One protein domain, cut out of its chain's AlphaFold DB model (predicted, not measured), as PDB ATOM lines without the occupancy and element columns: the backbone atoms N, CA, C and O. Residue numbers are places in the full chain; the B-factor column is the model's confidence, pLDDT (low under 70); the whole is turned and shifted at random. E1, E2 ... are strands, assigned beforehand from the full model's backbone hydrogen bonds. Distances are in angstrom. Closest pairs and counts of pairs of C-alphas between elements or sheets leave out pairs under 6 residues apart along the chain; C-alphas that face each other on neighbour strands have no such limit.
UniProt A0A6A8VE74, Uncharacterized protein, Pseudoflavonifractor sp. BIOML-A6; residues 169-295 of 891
ATOM      1  N   THR A 169     119.740 159.724 178.879       74.75
ATOM      2  CA  THR A 169     121.065 159.772 178.251       74.75
ATOM      3  C   THR A 169     120.933 160.186 176.789       74.75
ATOM      4  O   THR A 169     120.121 159.617 176.054       74.75
ATOM      5  N   TYR A 170     121.740 161.155 176.362       80.00
ATOM      6  CA  TYR A 170     121.876 161.542 174.956       80.00
ATOM      7  C   TYR A 170     123.208 161.037 174.419       80.00
ATOM      8  O   TYR A 170     124.220 161.242 175.073       80.00
ATOM      9  N   THR A 171     123.221 160.423 173.237       84.38
ATOM     10  CA  THR A 171     124.461 159.980 172.584       84.38
ATOM     11  C   THR A 171     124.715 160.821 171.344       84.38
ATOM     12  O   THR A 171     123.843 160.927 170.480       84.38
ATOM     13  N   LEU A 172     125.907 161.404 171.256       86.00
ATOM     14  CA  LEU A 172     126.413 162.097 170.076       86.00
ATOM     15  C   LEU A 172     127.588 161.304 169.512       86.00
ATOM     16  O   LEU A 172     128.477 160.904 170.260       86.00
ATOM     17  N   SER A 173     127.594 161.094 168.199       87.12
ATOM     18  CA  SER A 173     128.633 160.327 167.515       87.12
ATOM     19  C   SER A 173     128.946 160.886 166.132       87.12
ATOM     20  O   SER A 173     128.168 161.658 165.560       87.12
ATOM     21  N   GLY A 174     130.110 160.510 165.598       79.19
ATOM     22  CA  GLY A 174     130.559 160.933 164.275       79.19
ATOM     23  C   GLY A 174     130.956 162.410 164.192       79.19
ATOM     24  O   GLY A 174     131.189 163.079 165.199       79.19
ATOM     25  N   VAL A 175     131.069 162.914 162.962       79.88
ATOM     26  CA  VAL A 175     131.500 164.292 162.678       79.88
ATOM     27  C   VAL A 175     130.306 165.243 162.748       79.88
ATOM     28  O   VAL A 175     129.285 165.000 162.110       79.88
ATOM     29  N   GLN A 176     130.455 166.335 163.497       76.94
ATOM     30  CA  GLN A 176     129.459 167.387 163.680       76.94
ATOM     31  C   GLN A 176     130.068 168.749 163.317       76.94
ATOM     32  O   GLN A 176     131.156 169.101 163.779       76.94
ATOM     33  N   GLU A 177     129.350 169.531 162.511       70.19
ATOM     34  CA  GLU A 177     129.789 170.856 162.028       70.19
ATOM     35  C   GLU A 177     129.130 172.025 162.787       70.19
ATOM     36  O   GLU A 177     129.152 173.175 162.344       70.19
ATOM     37  N   CYS A 178     128.513 171.746 163.937       73.88
ATOM     38  CA  CYS A 178     127.895 172.743 164.803       73.88
ATOM     39  C   CYS A 178     128.319 172.561 166.265       73.88
ATOM     40  O   CYS A 178     128.694 171.473 166.699       73.88
ATOM     41  N   GLY A 179     128.264 173.655 167.028       82.00
ATOM     42  CA  GLY A 179     128.435 173.596 168.478       82.00
ATOM     43  C   GLY A 179     127.180 173.064 169.171       82.00
ATOM     44  O   GLY A 179     126.076 173.123 168.626       82.00
ATOM     45  N   TYR A 180     127.331 172.605 170.409       88.94
ATOM     46  CA  TYR A 180     126.220 172.150 171.245       88.94
ATOM     47  C   TYR A 180     126.088 172.988 172.514       88.94
ATOM     48  O   TYR A 180     127.089 173.414 173.093       88.94
ATOM     49  N   LEU A 181     124.850 173.195 172.964       89.56
ATOM     50  CA  LEU A 181     124.537 173.774 174.267       89.56
ATOM     51  C   LEU A 181     123.882 172.701 175.135       89.56
ATOM     52  O   LEU A 181     122.778 172.254 174.839       89.56
ATOM     53  N   PHE A 182     124.543 172.300 176.212       91.06
ATOM     54  CA  PHE A 182     123.998 171.361 177.186       91.06
ATOM     55  C   PHE A 182     123.437 172.131 178.378       91.06
ATOM     56  O   PHE A 182     124.140 172.920 179.010       91.06
ATOM     57  N   SER A 183     122.169 171.913 178.702       87.81
ATOM     58  CA  SER A 183     121.499 172.509 179.861       87.81
ATOM     59  C   SER A 183     120.960 171.421 180.793       87.81
ATOM     60  O   SER A 183     121.024 170.238 180.474       87.81
ATOM     61  N   GLY A 184     120.435 171.799 181.959       86.88
ATOM     62  CA  GLY A 184     119.857 170.841 182.906       86.88
ATOM     63  C   GLY A 184     120.897 170.114 183.764       86.88
ATOM     64  O   GLY A 184     121.961 170.660 184.050       86.88
ATOM     65  N   ALA A 185     120.547 168.914 184.227       85.44
ATOM     66  CA  ALA A 185     121.332 168.121 185.170       85.44
ATOM     67  C   ALA A 185     121.290 166.622 184.809       85.44
ATOM     68  O   ALA A 185     120.549 165.848 185.419       85.44
ATOM     69  N   GLY A 186     122.023 166.221 183.768       85.62
ATOM     70  CA  GLY A 186     121.961 164.869 183.203       85.62
ATOM     71  C   GLY A 186     123.257 164.425 182.523       85.62
ATOM     72  O   GLY A 186     124.292 165.082 182.645       85.62
ATOM     73  N   THR A 187     123.195 163.296 181.812       91.00
ATOM     74  CA  THR A 187     124.370 162.668 181.180       91.00
ATOM     75  C   THR A 187     124.304 162.729 179.655       91.00
ATOM     76  O   THR A 187     123.288 162.382 179.049       91.00
ATOM     77  N   VAL A 188     125.414 163.119 179.032       92.81
ATOM     78  CA  VAL A 188     125.626 163.082 177.582       92.81
ATOM     79  C   VAL A 188     126.806 162.164 177.280       92.81
ATOM     80  O   VAL A 188     127.889 162.348 177.819       92.81
ATOM     81  N   VAL A 189     126.611 161.182 176.408       94.38
ATOM     82  CA  VAL A 189     127.662 160.291 175.916       94.38
ATOM     83  C   VAL A 189     128.192 160.846 174.599       94.38
ATOM     84  O   VAL A 189     127.425 161.085 173.667       94.38
ATOM     85  N   LEU A 190     129.504 161.033 174.514       95.06
ATOM     86  CA  LEU A 190     130.209 161.306 173.266       95.06
ATOM     87  C   LEU A 190     130.916 160.023 172.836       95.06
ATOM     88  O   LEU A 190     131.796 159.551 173.553       95.06
ATOM     89  N   GLU A 191     130.527 159.465 171.693       94.75
ATOM     90  CA  GLU A 191     131.066 158.214 171.153       94.75
ATOM     91  C   GLU A 191     131.719 158.465 169.794       94.75
ATOM     92  O   GLU A 191     131.024 158.749 168.819       94.75
ATOM     93  N   ASP A 192     133.053 158.397 169.732       92.62
ATOM     94  CA  ASP A 192     133.828 158.701 168.515       92.62
ATOM     95  C   ASP A 192     133.396 160.033 167.860       92.62
ATOM     96  O   ASP A 192     133.244 160.159 166.640       92.62
ATOM     97  N   ALA A 193     133.113 161.031 168.703       91.88
ATOM     98  CA  ALA A 193     132.543 162.303 168.289       91.88
ATOM     99  C   ALA A 193     133.638 163.299 167.890       91.88
ATOM    100  O   ALA A 193     134.561 163.571 168.660       91.88
ATOM    101  N   VAL A 194     133.498 163.914 166.718       92.44
ATOM    102  CA  VAL A 194     134.372 164.995 166.245       92.44
ATOM    103  C   VAL A 194     133.524 166.239 166.033       92.44
ATOM    104  O   VAL A 194     132.738 166.295 165.094       92.44
ATOM    105  N   ILE A 195     133.673 167.234 166.902       89.75
ATOM    106  CA  ILE A 195     132.858 168.453 166.897       89.75
ATOM    107  C   ILE A 195     133.765 169.656 166.664       89.75
ATOM    108  O   ILE A 195     134.689 169.904 167.444       89.75
ATOM    109  N   ALA A 196     133.487 170.420 165.611       87.81
ATOM    110  CA  ALA A 196     134.184 171.664 165.306       87.81
ATOM    111  C   ALA A 196     133.189 172.827 165.264       87.81
ATOM    112  O   ALA A 196     132.211 172.796 164.520       87.81
ATOM    113  N   ALA A 197     133.435 173.861 166.068       84.56
ATOM    114  CA  ALA A 197     132.558 175.023 166.146       84.56
ATOM    115  C   ALA A 197     133.014 176.161 165.219       84.56
ATOM    116  O   ALA A 197     134.207 176.370 164.989       84.56
ATOM    117  N   GLY A 198     132.050 176.945 164.735       78.31
ATOM    118  CA  GLY A 198     132.321 178.189 164.013       78.31
ATOM    119  C   GLY A 198     132.831 179.316 164.921       78.31
ATOM    120  O   GLY A 198     132.765 179.234 166.146       78.31
ATOM    121  N   GLU A 199     133.327 180.397 164.312       81.25
ATOM    122  CA  GLU A 199     133.840 181.590 165.005       81.25
ATOM    123  C   GLU A 199     132.896 182.095 166.113       81.25
ATOM    124  O   GLU A 199     131.693 182.245 165.901       81.25
ATOM    125  N   GLY A 200     133.451 182.367 167.301       75.44
ATOM    126  CA  GLY A 200     132.702 182.842 168.466       75.44
ATOM    127  C   GLY A 200     131.949 181.764 169.253       75.44
ATOM    128  O   GLY A 200     131.355 182.092 170.280       75.44
ATOM    129  N   PHE A 201     131.984 180.499 168.821       85.44
ATOM    130  CA  PHE A 201     131.321 179.383 169.495       85.44
ATOM    131  C   PHE A 201     132.318 178.356 170.031       85.44
ATOM    132  O   PHE A 201     133.405 178.165 169.489       85.44
ATOM    133  N   SER A 202     131.921 177.662 171.092       91.88
ATOM    134  CA  SER A 202     132.625 176.487 171.614       91.88
ATOM    135  C   SER A 202     132.053 175.214 170.988       91.88
ATOM    136  O   SER A 202     130.882 175.204 170.601       91.88
ATOM    137  N   ALA A 203     132.839 174.136 170.908       92.44
ATOM    138  CA  ALA A 203     132.325 172.850 170.409       92.44
ATOM    139  C   ALA A 203     131.207 172.319 171.315       92.44
ATOM    140  O   ALA A 203     130.137 171.942 170.841       92.44
ATOM    141  N   VAL A 204     131.417 172.396 172.628       94.81
ATOM    142  CA  VAL A 204     130.379 172.184 173.637       94.81
ATOM    143  C   VAL A 204     130.326 173.399 174.554       94.81
ATOM    144  O   VAL A 204     131.357 173.952 174.923       94.81
ATOM    145  N   THR A 205     129.128 173.822 174.937       94.31
ATOM    146  CA  THR A 205     128.883 174.870 175.931       94.31
ATOM    147  C   THR A 205     127.903 174.344 176.964       94.31
ATOM    148  O   THR A 205     126.878 173.784 176.592       94.31
ATOM    149  N   LEU A 206     128.179 174.530 178.251       94.69
ATOM    150  CA  LEU A 206     127.180 174.324 179.298       94.69
ATOM    151  C   LEU A 206     126.370 175.609 179.494       94.69
ATOM    152  O   LEU A 206     126.917 176.709 179.430       94.69
ATOM    153  N   ALA A 207     125.071 175.478 179.744       91.75
ATOM    154  CA  ALA A 207     124.236 176.599 180.153       91.75
ATOM    155  C   ALA A 207     124.562 177.041 181.591       91.75
ATOM    156  O   ALA A 207     125.047 176.255 182.407       91.75
ATOM    157  N   ASP A 208     124.249 178.293 181.923       91.06
ATOM    158  CA  ASP A 208     124.366 178.789 183.297       91.06
ATOM    159  C   ASP A 208     123.549 177.922 184.268       91.06
ATOM    160  O   ASP A 208     122.371 177.638 184.037       91.06
ATOM    161  N   GLY A 209     124.175 177.507 185.369       91.75
ATOM    162  CA  GLY A 209     123.574 176.644 186.383       91.75
ATOM    163  C   GLY A 209     123.420 175.175 185.978       91.75
ATOM    164  O   GLY A 209     122.810 174.425 186.738       91.75
ATOM    165  N   ALA A 210     123.918 174.761 184.807       92.75
ATOM    166  CA  ALA A 210     123.845 173.370 184.370       92.75
ATOM    167  C   ALA A 210     124.835 172.480 185.137       92.75
ATOM    168  O   ALA A 210     125.947 172.903 185.443       92.75
ATOM    169  N   GLU A 211     124.445 171.233 185.400       95.31
ATOM    170  CA  GLU A 211     125.258 170.211 186.073       95.31
ATOM    171  C   GLU A 211     125.334 168.968 185.181       95.31
ATOM    172  O   GLU A 211     124.535 168.041 185.287       95.31
ATOM    173  N   VAL A 212     126.260 168.975 184.223       94.50
ATOM    174  CA  VAL A 212     126.277 167.986 183.139       94.50
ATOM    175  C   VAL A 212     127.424 167.006 183.328       94.50
ATOM    176  O   VAL A 212     128.576 167.400 183.512       94.50
ATOM    177  N   THR A 213     127.106 165.717 183.221       96.19
ATOM    178  CA  THR A 213     128.107 164.657 183.069       96.19
ATOM    179  C   THR A 213     128.295 164.354 181.589       96.19
ATOM    180  O   THR A 213     127.323 164.090 180.885       96.19
ATOM    181  N   VAL A 214     129.533 164.388 181.110       96.81
ATOM    182  CA  VAL A 214     129.901 163.980 179.756       96.81
ATOM    183  C   VAL A 214     130.733 162.705 179.844       96.81
ATOM    184  O   VAL A 214     131.850 162.708 180.363       96.81
ATOM    185  N   GLU A 215     130.169 161.609 179.349       97.31
ATOM    186  CA  GLU A 215     130.821 160.305 179.278       97.31
ATOM    187  C   GLU A 215     131.503 160.146 177.917       97.31
ATOM    188  O   GLU A 215     130.867 160.258 176.870       97.31
ATOM    189  N   ILE A 216     132.810 159.904 177.929       98.00
ATOM    190  CA  ILE A 216     133.631 159.749 176.733       98.00
ATOM    191  C   ILE A 216     133.796 158.263 176.423       98.00
ATOM    192  O   ILE A 216     134.389 157.506 177.198       98.00
ATOM    193  N   SER A 217     133.317 157.867 175.248       95.00
ATOM    194  CA  SER A 217     133.515 156.554 174.644       95.00
ATOM    195  C   SER A 217     134.261 156.711 173.318       95.00
ATOM    196  O   SER A 217     134.014 157.643 172.555       95.00
ATOM    197  N   GLY A 218     135.205 155.814 173.036       91.88
ATOM    198  CA  GLY A 218     136.026 155.914 171.827       91.88
ATOM    199  C   GLY A 218     136.943 157.144 171.817       91.88
ATOM    200  O   GLY A 218     137.408 157.593 172.869       91.88
ATOM    201  N   ALA A 219     137.254 157.667 170.633       94.69
ATOM    202  CA  ALA A 219     138.148 158.810 170.460       94.69
ATOM    203  C   ALA A 219     137.370 160.077 170.081       94.69
ATOM    204  O   ALA A 219     136.919 160.227 168.947       94.69
ATOM    205  N   CYS A 220     137.260 161.018 171.019       95.88
ATOM    206  CA  CYS A 220     136.510 162.256 170.833       95.88
ATOM    207  C   CYS A 220     137.430 163.472 170.655       95.88
ATOM    208  O   CYS A 220     138.428 163.632 171.363       95.88
ATOM    209  N   ILE A 221     137.066 164.368 169.736       94.25
ATOM    210  CA  ILE A 221     137.791 165.610 169.444       94.25
ATOM    211  C   ILE A 221     136.804 166.775 169.447       94.25
ATOM    212  O   ILE A 221     135.882 166.817 168.638       94.25
ATOM    213  N   LEU A 222     137.021 167.745 170.330       95.12
ATOM    214  CA  LEU A 222     136.179 168.926 170.501       95.12
ATOM    215  C   LEU A 222     137.011 170.179 170.253       95.12
ATOM    216  O   LEU A 222     137.911 170.498 171.031       95.12
ATOM    217  N   THR A 223     136.709 170.888 169.172       91.19
ATOM    218  CA  THR A 223     137.465 172.066 168.738       91.19
ATOM    219  C   THR A 223     136.565 173.293 168.722       91.19
ATOM    220  O   THR A 223     135.619 173.371 167.939       91.19
ATOM    221  N   GLY A 224     136.863 174.267 169.581       88.69
ATOM    222  CA  GLY A 224     136.198 175.566 169.546       88.69
ATOM    223  C   GLY A 224     136.458 176.311 168.233       88.69
ATOM    224  O   GLY A 224     137.418 176.033 167.512       88.69
ATOM    225  N   GLY A 225     135.620 177.292 167.922       84.62
ATOM    226  CA  GLY A 225     135.946 178.320 166.939       84.62
ATOM    227  C   GLY A 225     136.798 179.420 167.568       84.62
ATOM    228  O   GLY A 225     137.092 179.383 168.762       84.62
ATOM    229  N   ALA A 226     137.193 180.428 166.787       84.06
ATOM    230  CA  ALA A 226     138.003 181.529 167.310       84.06
ATOM    231  C   ALA A 226     137.320 182.210 168.519       84.06
ATOM    232  O   ALA A 226     136.188 182.687 168.415       84.06
ATOM    233  N   GLY A 227     138.008 182.225 169.668       80.50
ATOM    234  CA  GLY A 227     137.509 182.758 170.945       80.50
ATOM    235  C   GLY A 227     136.612 181.804 171.750       80.50
ATOM    236  O   GLY A 227     136.198 182.162 172.855       80.50
ATOM    237  N   GLY A 228     136.327 180.613 171.217       88.06
ATOM    238  CA  GLY A 228     135.562 179.548 171.859       88.06
ATOM    239  C   GLY A 228     136.443 178.440 172.438       88.06
ATOM    240  O   GLY A 228     137.605 178.272 172.063       88.06
ATOM    241  N   ALA A 229     135.874 177.681 173.371       93.19
ATOM    242  CA  ALA A 229     136.540 176.570 174.041       93.19
ATOM    243  C   ALA A 229     136.260 175.228 173.344       93.19
ATOM    244  O   ALA A 229     135.295 175.097 172.585       93.19
ATOM    245  N   GLY A 230     137.059 174.205 173.653       94.81
ATOM    246  CA  GLY A 230     136.666 172.824 173.351       94.81
ATOM    247  C   GLY A 230     135.387 172.469 174.118       94.81
ATOM    248  O   GLY A 230     134.382 172.073 173.530       94.81
ATOM    249  N   ILE A 231     135.391 172.732 175.427       97.44
ATOM    250  CA  ILE A 231     134.197 172.692 176.281       97.44
ATOM    251  C   ILE A 231     134.128 173.977 177.107       97.44
ATOM    252  O   ILE A 231     134.983 174.211 177.956       97.44
ATOM    253  N   ALA A 232     133.110 174.806 176.893       96.38
ATOM    254  CA  ALA A 232     132.864 175.988 177.707       96.38
ATOM    255  C   ALA A 232     132.052 175.642 178.960       96.38
ATOM    256  O   ALA A 232     130.961 175.079 178.864       96.38
ATOM    257  N   VAL A 233     132.572 176.026 180.126       97.19
ATOM    258  CA  VAL A 233     131.958 175.791 181.440       97.19
ATOM    259  C   VAL A 233     131.799 177.138 182.146       97.19
ATOM    260  O   VAL A 233     132.750 177.587 182.780       97.19
ATOM    261  N   PRO A 234     130.643 177.816 182.041       93.50
ATOM    262  CA  PRO A 234     130.423 179.107 182.695       93.50
ATOM    263  C   PRO A 234     130.536 179.035 184.222       93.50
ATOM    264  O   PRO A 234     130.345 177.977 184.813       93.50
ATOM    265  N   ALA A 235     130.758 180.178 184.877       92.94
ATOM    266  CA  ALA A 235     131.007 180.283 186.323       92.94
ATOM    267  C   ALA A 235     129.951 179.633 187.236       92.94
ATOM    268  O   ALA A 235     130.237 179.332 188.385       92.94
ATOM    269  N   SER A 236     128.712 179.461 186.775       94.38
ATOM    270  CA  SER A 236     127.646 178.835 187.571       94.38
ATOM    271  C   SER A 236     127.405 177.362 187.230       94.38
ATOM    272  O   SER A 236     126.570 176.730 187.870       94.38
ATOM    273  N   ALA A 237     128.103 176.835 186.225       96.25
ATOM    274  CA  ALA A 237     127.942 175.474 185.745       96.25
ATOM    275  C   ALA A 237     128.913 174.507 186.436       96.25
ATOM    276  O   ALA A 237     129.962 174.892 186.962       96.25
ATOM    277  N   VAL A 238     128.558 173.228 186.393       98.06
ATOM    278  CA  VAL A 238     129.367 172.110 186.867       98.06
ATOM    279  C   VAL A 238     129.499 171.110 185.726       98.06
ATOM    280  O   VAL A 238     128.503 170.620 185.194       98.06
ATOM    281  N   LEU A 239     130.737 170.809 185.349       98.56
ATOM    282  CA  LEU A 239     131.064 169.775 184.374       98.56
ATOM    283  C   LEU A 239     131.650 168.566 185.098       98.56
ATOM    284  O   LEU A 239     132.586 168.726 185.875       98.56
ATOM    285  N   THR A 240     131.173 167.365 184.778       98.50
ATOM    286  CA  THR A 240     131.864 166.110 185.103       98.50
ATOM    287  C   THR A 240     132.256 165.395 183.819       98.50
ATOM    288  O   THR A 240     131.391 165.063 183.022       98.50
ATOM    289  N   LEU A 241     133.545 165.148 183.609       98.50
ATOM    290  CA  LEU A 241     134.058 164.297 182.536       98.50
ATOM    291  C   LEU A 241     134.382 162.914 183.090       98.50
ATOM    292  O   LEU A 241     135.032 162.810 184.128       98.50
ATOM    293  N   THR A 242     133.959 161.871 182.382       98.19
ATOM    294  CA  THR A 242     134.196 160.472 182.758       98.19
ATOM    295  C   THR A 242     134.307 159.578 181.527       98.19
ATOM    296  O   THR A 242     134.065 160.038 180.413       98.19
ATOM    297  N   GLY A 243     134.659 158.307 181.707       95.56
ATOM    298  CA  GLY A 243     134.601 157.289 180.661       95.56
ATOM    299  C   GLY A 243     135.954 156.680 180.297       95.56
ATOM    300  O   GLY A 243     137.026 157.116 180.720       95.56
ATOM    301  N   SER A 244     135.910 155.621 179.497       94.56
ATOM    302  CA  SER A 244     137.107 154.887 179.073       94.56
ATOM    303  C   SER A 244     137.726 155.405 177.773       94.56
ATOM    304  O   SER A 244     138.796 154.941 177.386       94.56
ATOM    305  N   GLY A 245     137.050 156.317 177.072       92.50
ATOM    306  CA  GLY A 245     137.532 156.907 175.828       92.50
ATOM    307  C   GLY A 245     138.570 158.014 176.030       92.50
ATOM    308  O   GLY A 245     138.774 158.515 177.137       92.50
ATOM    309  N   SER A 246     139.232 158.400 174.940       96.56
ATOM    310  CA  SER A 246     140.187 159.512 174.914       96.56
ATOM    311  C   SER A 246     139.504 160.794 174.450       96.56
ATOM    312  O   SER A 246     138.766 160.766 173.462       96.56
ATOM    313  N   LEU A 247     139.800 161.925 175.090       98.38
ATOM    314  CA  LEU A 247     139.259 163.232 174.718       98.38
ATOM    315  C   LEU A 247     140.378 164.210 174.360       98.38
ATOM    316  O   LEU A 247     141.293 164.437 175.147       98.38
ATOM    317  N   THR A 248     140.259 164.857 173.203       97.19
ATOM    318  CA  THR A 248     141.049 166.038 172.840       97.19
ATOM    319  C   THR A 248     140.140 167.263 172.822       97.19
ATOM    320  O   THR A 248     139.272 167.371 171.963       97.19
ATOM    321  N   ALA A 249     140.329 168.187 173.764       96.19
ATOM    322  CA  ALA A 249     139.576 169.429 173.888       96.19
ATOM    323  C   ALA A 249     140.487 170.627 173.592       96.19
ATOM    324  O   ALA A 249     141.452 170.898 174.313       96.19
ATOM    325  N   VAL A 250     140.189 171.345 172.513       90.50
ATOM    326  CA  VAL A 250     141.017 172.433 171.994       90.50
ATOM    327  C   VAL A 250     140.188 173.707 171.955       90.50
ATOM    328  O   VAL A 250     139.216 173.804 171.207       90.50
ATOM    329  N   GLY A 251     140.583 174.701 172.746       86.94
ATOM    330  CA  GLY A 251     140.139 176.069 172.506       86.94
ATOM    331  C   GLY A 251     140.835 176.601 171.263       86.94
ATOM    332  O   GLY A 251     141.974 176.234 171.010       86.94
ATOM    333  N   ASN A 252     140.180 177.423 170.454       77.06
ATOM    334  CA  ASN A 252     140.778 177.878 169.199       77.06
ATOM    335  C   ASN A 252     140.987 179.391 169.206       77.06
ATOM    336  O   ASN A 252     140.124 180.174 169.619       77.06
ATOM    337  N   GLY A 253     142.186 179.784 168.790       61.31
ATOM    338  CA  GLY A 253     142.679 181.146 168.853       61.31
ATOM    339  C   GLY A 253     142.292 181.937 167.615       61.31
ATOM    340  O   GLY A 253     142.563 181.533 166.485       61.31
ATOM    341  N   GLY A 254     141.751 183.132 167.834       53.25
ATOM    342  CA  GLY A 254     142.101 184.218 166.926       53.25
ATOM    343  C   GLY A 254     143.589 184.559 167.066       53.25
ATOM    344  O   GLY A 254     144.286 184.038 167.935       53.25
ATOM    345  N   THR A 255     144.084 185.432 166.196       49.66
ATOM    346  CA  THR A 255     145.496 185.833 166.173       49.66
ATOM    347  C   THR A 255     145.976 186.385 167.518       49.66
ATOM    348  O   THR A 255     145.245 187.112 168.192       49.66
ATOM    349  N   ASP A 256     147.241 186.105 167.843       47.16
ATOM    350  CA  ASP A 256     147.923 186.495 169.088       47.16
ATOM    351  C   ASP A 256     147.893 188.013 169.365       47.16
ATOM    352  O   ASP A 256     147.981 188.454 170.509       47.16
ATOM    353  N   GLU A 257     147.678 188.832 168.332       46.22
ATOM    354  CA  GLU A 257     147.454 190.273 168.443       46.22
ATOM    355  C   GLU A 257     145.947 190.603 168.428       46.22
ATOM    356  O   GLU A 257     145.391 190.919 167.376       46.22
ATOM    357  N   GLY A 258     145.257 190.569 169.580       51.00
ATOM    358  CA  GLY A 258     143.941 191.238 169.681       51.00
ATOM    359  C   GLY A 258     142.807 190.569 170.459       51.00
ATOM    360  O   GLY A 258     141.716 191.134 170.474       51.00
ATOM    361  N   GLY A 259     143.046 189.453 171.151       56.84
ATOM    362  CA  GLY A 259     142.097 188.920 172.131       56.84
ATOM    363  C   GLY A 259     140.983 188.080 171.516       56.84
ATOM    364  O   GLY A 259     139.876 188.546 171.316       56.84
ATOM    365  N   LEU A 260     141.256 186.810 171.254       74.94
ATOM    366  CA  LEU A 260     140.231 185.777 171.108       74.94
ATOM    367  C   LEU A 260     140.809 184.513 171.743       74.94
ATOM    368  O   LEU A 260     141.434 183.697 171.071       74.94
ATOM    369  N   SER A 261     140.671 184.427 173.063       79.94
ATOM    370  CA  SER A 261     141.214 183.352 173.894       79.94
ATOM    371  C   SER A 261     140.160 182.288 174.181       79.94
ATOM    372  O   SER A 261     139.062 182.628 174.608       79.94
ATOM    373  N   GLY A 262     140.491 181.013 174.018       87.81
ATOM    374  CA  GLY A 262     139.599 179.897 174.337       87.81
ATOM    375  C   GLY A 262     140.334 178.827 175.128       87.81
ATOM    376  O   GLY A 262     141.410 178.398 174.706       87.81
ATOM    377  N   ALA A 263     139.786 178.408 176.271       92.94
ATOM    378  CA  ALA A 263     140.350 177.300 177.035       92.94
ATOM    379  C   ALA A 263     140.136 175.960 176.312       92.94
ATOM    380  O   ALA A 263     139.209 175.820 175.513       92.94
ATOM    381  N   GLY A 264     140.947 174.948 176.626       94.88
ATOM    382  CA  GLY A 264     140.610 173.575 176.234       94.88
ATOM    383  C   GLY A 264     139.273 173.177 176.864       94.88
ATOM    384  O   GLY A 264     138.314 172.843 176.167       94.88
ATOM    385  N   ILE A 265     139.197 173.320 178.189       97.88
ATOM    386  CA  ILE A 265     137.989 173.147 178.997       97.88
ATOM    387  C   ILE A 265     137.880 174.316 179.979       97.88
ATOM    388  O   ILE A 265     138.786 174.526 180.782       97.88
ATOM    389  N   GLY A 266     136.763 175.040 179.955       96.12
ATOM    390  CA  GLY A 266     136.427 176.083 180.921       96.12
ATOM    391  C   GLY A 266     136.058 177.416 180.273       96.12
ATOM    392  O   GLY A 266     135.014 177.513 179.635       96.12
ATOM    393  N   GLY A 267     136.858 178.461 180.485       92.06
ATOM    394  CA  GLY A 267     136.533 179.829 180.060       92.06
ATOM    395  C   GLY A 267     136.656 180.097 178.549       92.06
ATOM    396  O   GLY A 267     137.331 179.386 177.805       92.06
ATOM    397  N   THR A 268     136.054 181.200 178.100       90.38
ATOM    398  CA  THR A 268     136.101 181.719 176.714       90.38
ATOM    399  C   THR A 268     136.502 183.200 176.685       90.38
ATOM    400  O   THR A 268     136.614 183.836 177.732       90.38
ATOM    401  N   TYR A 269     136.695 183.802 175.507       82.00
ATOM    402  CA  TYR A 269     137.177 185.189 175.406       82.00
ATOM    403  C   TYR A 269     136.193 186.218 175.989       82.00
ATOM    404  O   TYR A 269     136.604 187.207 176.597       82.00
ATOM    405  N   GLY A 270     134.890 185.987 175.800       80.19
ATOM    406  CA  GLY A 270     133.820 186.862 176.293       80.19
ATOM    407  C   GLY A 270     133.309 186.502 177.689       80.19
ATOM    408  O   GLY A 270     132.696 187.343 178.342       80.19
ATOM    409  N   GLN A 271     133.557 185.270 178.136       85.25
ATOM    410  CA  GLN A 271     133.174 184.732 179.442       85.25
ATOM    411  C   GLN A 271     134.376 183.973 180.004       85.25
ATOM    412  O   GLN A 271     134.472 182.753 179.873       85.25
ATOM    413  N   GLY A 272     135.347 184.716 180.538       87.44
ATOM    414  CA  GLY A 272     136.626 184.152 180.969       87.44
ATOM    415  C   GLY A 272     136.517 183.232 182.180       87.44
ATOM    416  O   GLY A 272     137.385 182.379 182.364       87.44
ATOM    417  N   ASP A 273     135.498 183.426 183.017       92.81
ATOM    418  CA  ASP A 273     135.312 182.637 184.230       92.81
ATOM    419  C   ASP A 273     134.982 181.182 183.889       92.81
ATOM    420  O   ASP A 273     134.199 180.922 182.971       92.81
ATOM    421  N   SER A 274     135.536 180.240 184.654       95.06
ATOM    422  CA  SER A 274     135.167 178.829 184.561       95.06
ATOM    423  C   SER A 274     134.416 178.356 185.800       95.06
ATOM    424  O   SER A 274     134.806 178.677 186.924       95.06
ATOM    425  N   GLY A 275     133.373 177.554 185.589       96.50
ATOM    426  CA  GLY A 275     132.654 176.835 186.640       96.50
ATOM    427  C   GLY A 275     133.471 175.699 187.257       96.50
ATOM    428  O   GLY A 275     134.686 175.602 187.055       96.50
ATOM    429  N   VAL A 276     132.806 174.838 188.030       98.25
ATOM    430  CA  VAL A 276     133.459 173.686 188.676       98.25
ATOM    431  C   VAL A 276     133.683 172.586 187.645       98.25
ATOM    432  O   VAL A 276     132.772 172.231 186.897       98.25
ATOM    433  N   ILE A 277     134.893 172.033 187.617       98.75
ATOM    434  CA  ILE A 277     135.279 170.988 186.669       98.75
ATOM    435  C   ILE A 277     135.704 169.749 187.454       98.75
ATOM    436  O   ILE A 277     136.649 169.796 188.239       98.75
ATOM    437  N   TYR A 278     135.019 168.636 187.214       98.75
ATOM    438  CA  TYR A 278     135.393 167.301 187.660       98.75
ATOM    439  C   TYR A 278     135.871 166.486 186.461       98.75
ATOM    440  O   TYR A 278     135.206 166.430 185.430       98.75
ATOM    441  N   ILE A 279     137.019 165.840 186.594       98.81
ATOM    442  CA  ILE A 279     137.527 164.831 185.670       98.81
ATOM    443  C   ILE A 279     137.707 163.580 186.515       98.81
ATOM    444  O   ILE A 279     138.649 163.481 187.301       98.81
ATOM    445  N   THR A 280     136.756 162.666 186.406       97.88
ATOM    446  CA  THR A 280     136.624 161.522 187.302       97.88
ATOM    447  C   THR A 280     136.457 160.270 186.469       97.88
ATOM    448  O   THR A 280     135.555 160.209 185.640       97.88
ATOM    449  N   ASP A 281     137.289 159.254 186.694       97.44
ATOM    450  CA  ASP A 281     137.246 158.005 185.918       97.44
ATOM    451  C   ASP A 281     137.483 158.171 184.414       97.44
ATOM    452  O   ASP A 281     137.081 157.314 183.629       97.44
ATOM    453  N   LEU A 282     138.141 159.255 183.994       97.12
ATOM    454  CA  LEU A 282     138.522 159.439 182.598       97.12
ATOM    455  C   LEU A 282     139.859 158.739 182.341       97.12
ATOM    456  O   LEU A 282     140.938 159.314 182.518       97.12
ATOM    457  N   THR A 283     139.783 157.469 181.960       93.69
ATOM    458  CA  THR A 283     140.951 156.571 181.891       93.69
ATOM    459  C   THR A 283     141.609 156.525 180.514       93.69
ATOM    460  O   THR A 283     142.804 156.251 180.429       93.69
ATOM    461  N   GLY A 284     140.880 156.853 179.442       87.81
ATOM    462  CA  GLY A 284     141.412 156.848 178.072       87.81
ATOM    463  C   GLY A 284     142.327 158.031 177.728       87.81
ATOM    464  O   GLY A 284     142.943 158.039 176.664       87.81
ATOM    465  N   GLY A 285     142.460 159.007 178.629       92.88
ATOM    466  CA  GLY A 285     143.368 160.144 178.487       92.88
ATOM    467  C   GLY A 285     142.688 161.428 178.011       92.88
ATOM    468  O   GLY A 285     141.904 161.430 177.063       92.88
ATOM    469  N   LEU A 286     143.035 162.542 178.655       98.31
ATOM    470  CA  LEU A 286     142.623 163.890 178.271       98.31
ATOM    471  C   LEU A 286     143.797 164.702 177.718       98.31
ATOM    472  O   LEU A 286     144.818 164.869 178.390       98.31
ATOM    473  N   THR A 287     143.608 165.267 176.530       97.06
ATOM    474  CA  THR A 287     144.423 166.347 175.975       97.06
ATOM    475  C   THR A 287     143.620 167.642 175.989       97.06
ATOM    476  O   THR A 287     142.654 167.774 175.244       97.06
ATOM    477  N   ALA A 288     144.014 168.609 176.813       96.31
ATOM    478  CA  ALA A 288     143.340 169.898 176.942       96.31
ATOM    479  C   ALA A 288     144.285 171.046 176.562       96.31
ATOM    480  O   ALA A 288     145.331 171.243 177.179       96.31
ATOM    481  N   ARG A 289     143.937 171.818 175.530       91.00
ATOM    482  CA  ARG A 289     144.797 172.894 175.017       91.00
ATOM    483  C   ARG A 289     144.052 174.215 174.965       91.00
ATOM    484  O   ARG A 289     143.079 174.350 174.224       91.00
ATOM    485  N   GLY A 290     144.540 175.189 175.726       88.06
ATOM    486  CA  GLY A 290     144.121 176.578 175.619       88.06
ATOM    487  C   GLY A 290     144.872 177.291 174.499       88.06
ATOM    488  O   GLY A 290     146.070 177.077 174.315       88.06
ATOM    489  N   TYR A 291     144.184 178.167 173.771       81.38
ATOM    490  CA  TYR A 291     144.780 179.015 172.738       81.38
ATOM    491  C   TYR A 291     144.460 180.490 172.983       81.38
ATOM    492  O   TYR A 291     143.362 180.846 173.413       81.38
ATOM    493  N   GLY A 292     145.432 181.354 172.686       75.88
ATOM    494  CA  GLY A 292     145.357 182.793 172.926       75.88
ATOM    495  C   GLY A 292     145.785 183.220 174.337       75.88
ATOM    496  O   GLY A 292     146.118 182.411 175.206       75.88
ATOM    497  N   VAL A 293     145.786 184.536 174.555       75.62
ATOM    498  CA  VAL A 293     146.251 185.195 175.790       75.62
ATOM    499  C   VAL A 293     145.433 184.710 176.998       75.62
ATOM    500  O   VAL A 293     144.205 184.749 176.958       75.62
ATOM    501  N   HIS A 294     146.078 184.291 178.088       78.69
ATOM    502  CA  HIS A 294     145.428 183.801 179.324       78.69
ATOM    503  C   HIS A 294     144.514 182.561 179.210       78.69
ATOM    504  O   HIS A 294     143.856 182.220 180.193       78.69
ATOM    505  N   ALA A 295     144.432 181.877 178.065       87.06
ATOM    506  CA  ALA A 295     143.606 180.675 177.947       87.06
ATOM    507  C   ALA A 295     144.246 179.486 178.665       87.06
ATOM    508  O   ALA A 295     145.378 179.126 178.347       87.06
TER     509      ALA A 295
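Overview. This is residues 169 to 295 of the 891 residues of an uncharacterized protein of Pseudoflavonifractor sp. BIOML-A6 (UniProt A0A6A8VE74). The chain is wound in stacked turns, a small solenoid with three walls. E5, E7 and E9 make one wall, E6, E8 and E10 the next, E1 and E3 bend across both, and E2, E4 and the short pairings of residues 231 to 232 and 265 to 266 make the third. The printed part has 127 residues, with no named helix and ten named strands, E1 to E10 in chain order, and its class is all strand. Eight of the strands form a branched sheet and E2 with E4 a second sheet, their neighbour pairs parallel. The whole is compact, with a radius of gyration of the C-alphas of 13.0 A and spans of 39 by 27 by 23 A.

Along the chain. Find C-alpha 169 at (121.065, 159.772, 178.251); from there E1 runs to residue 176, 18.5 A, and bends by 60 degrees at residue 173. E2 holds residues 180 to 184. E3, residues 187 to 196, is the longest strand by residues, 20.7 A, and bends by 95 degrees at residue 192. Next come E4, residues 204 to 206, and E5, residues 211 to 217, 19.6 A. E6, residues 219 to 226, starts at C-alpha 219, (138.148, 158.810, 170.460), and spans 22.9 A. Read on to E7, residues 238 to 243, E8, residues 246 to 252, 19.2 A, and E9, residues 276 to 282. E10, residues 286 to 289, ends at C-alpha 289, (144.797, 172.894, 175.017).

Arrangement. Start at E3 in the twisted branched sheet: E1 is on one side of it, with N 172 and O 189 2.9 A apart, within hydrogen-bond range. On the other side, E5 is beside residues 187 to 191, with N 188 and O 213 at 2.8 A, and E6 beside residues 192 to 196, with N 221 and O 193 at 2.8 A. E3 is on one side of E5 and E7 on the other side, with N 214 and O 240 at 2.8 A; E5 is on one side of E7 and E9 on the other side, with N 241 and O 278 at 2.8 A. E3 is on one side of E6 and E8 on the other side, with N 222 and O 248 at 2.8 A; E6 is on one side of E8 and E10 on the other side, with N 249 and O 287 at 2.8 A. E2 and E4 are parallel neighbours, with N 182 and O 205 at 2.8 A. The two sheets form a sandwich, two sheets face to face, with strands at 88 degrees; the closest C-alphas of E2 and E5, those of Gly 184 and Glu 211, are 6.3 A apart.

Size, cuts and confidence. The two C-alphas farthest apart, those of Thr 169 and Glu 257, are 41.5 A apart. The printed part has no cut. The links E6 to E7 and E8 to E9 are long, with 11 and 23 residues. Residues 253 to 259 have pLDDT under 70; the mean of the printed part is 88.3.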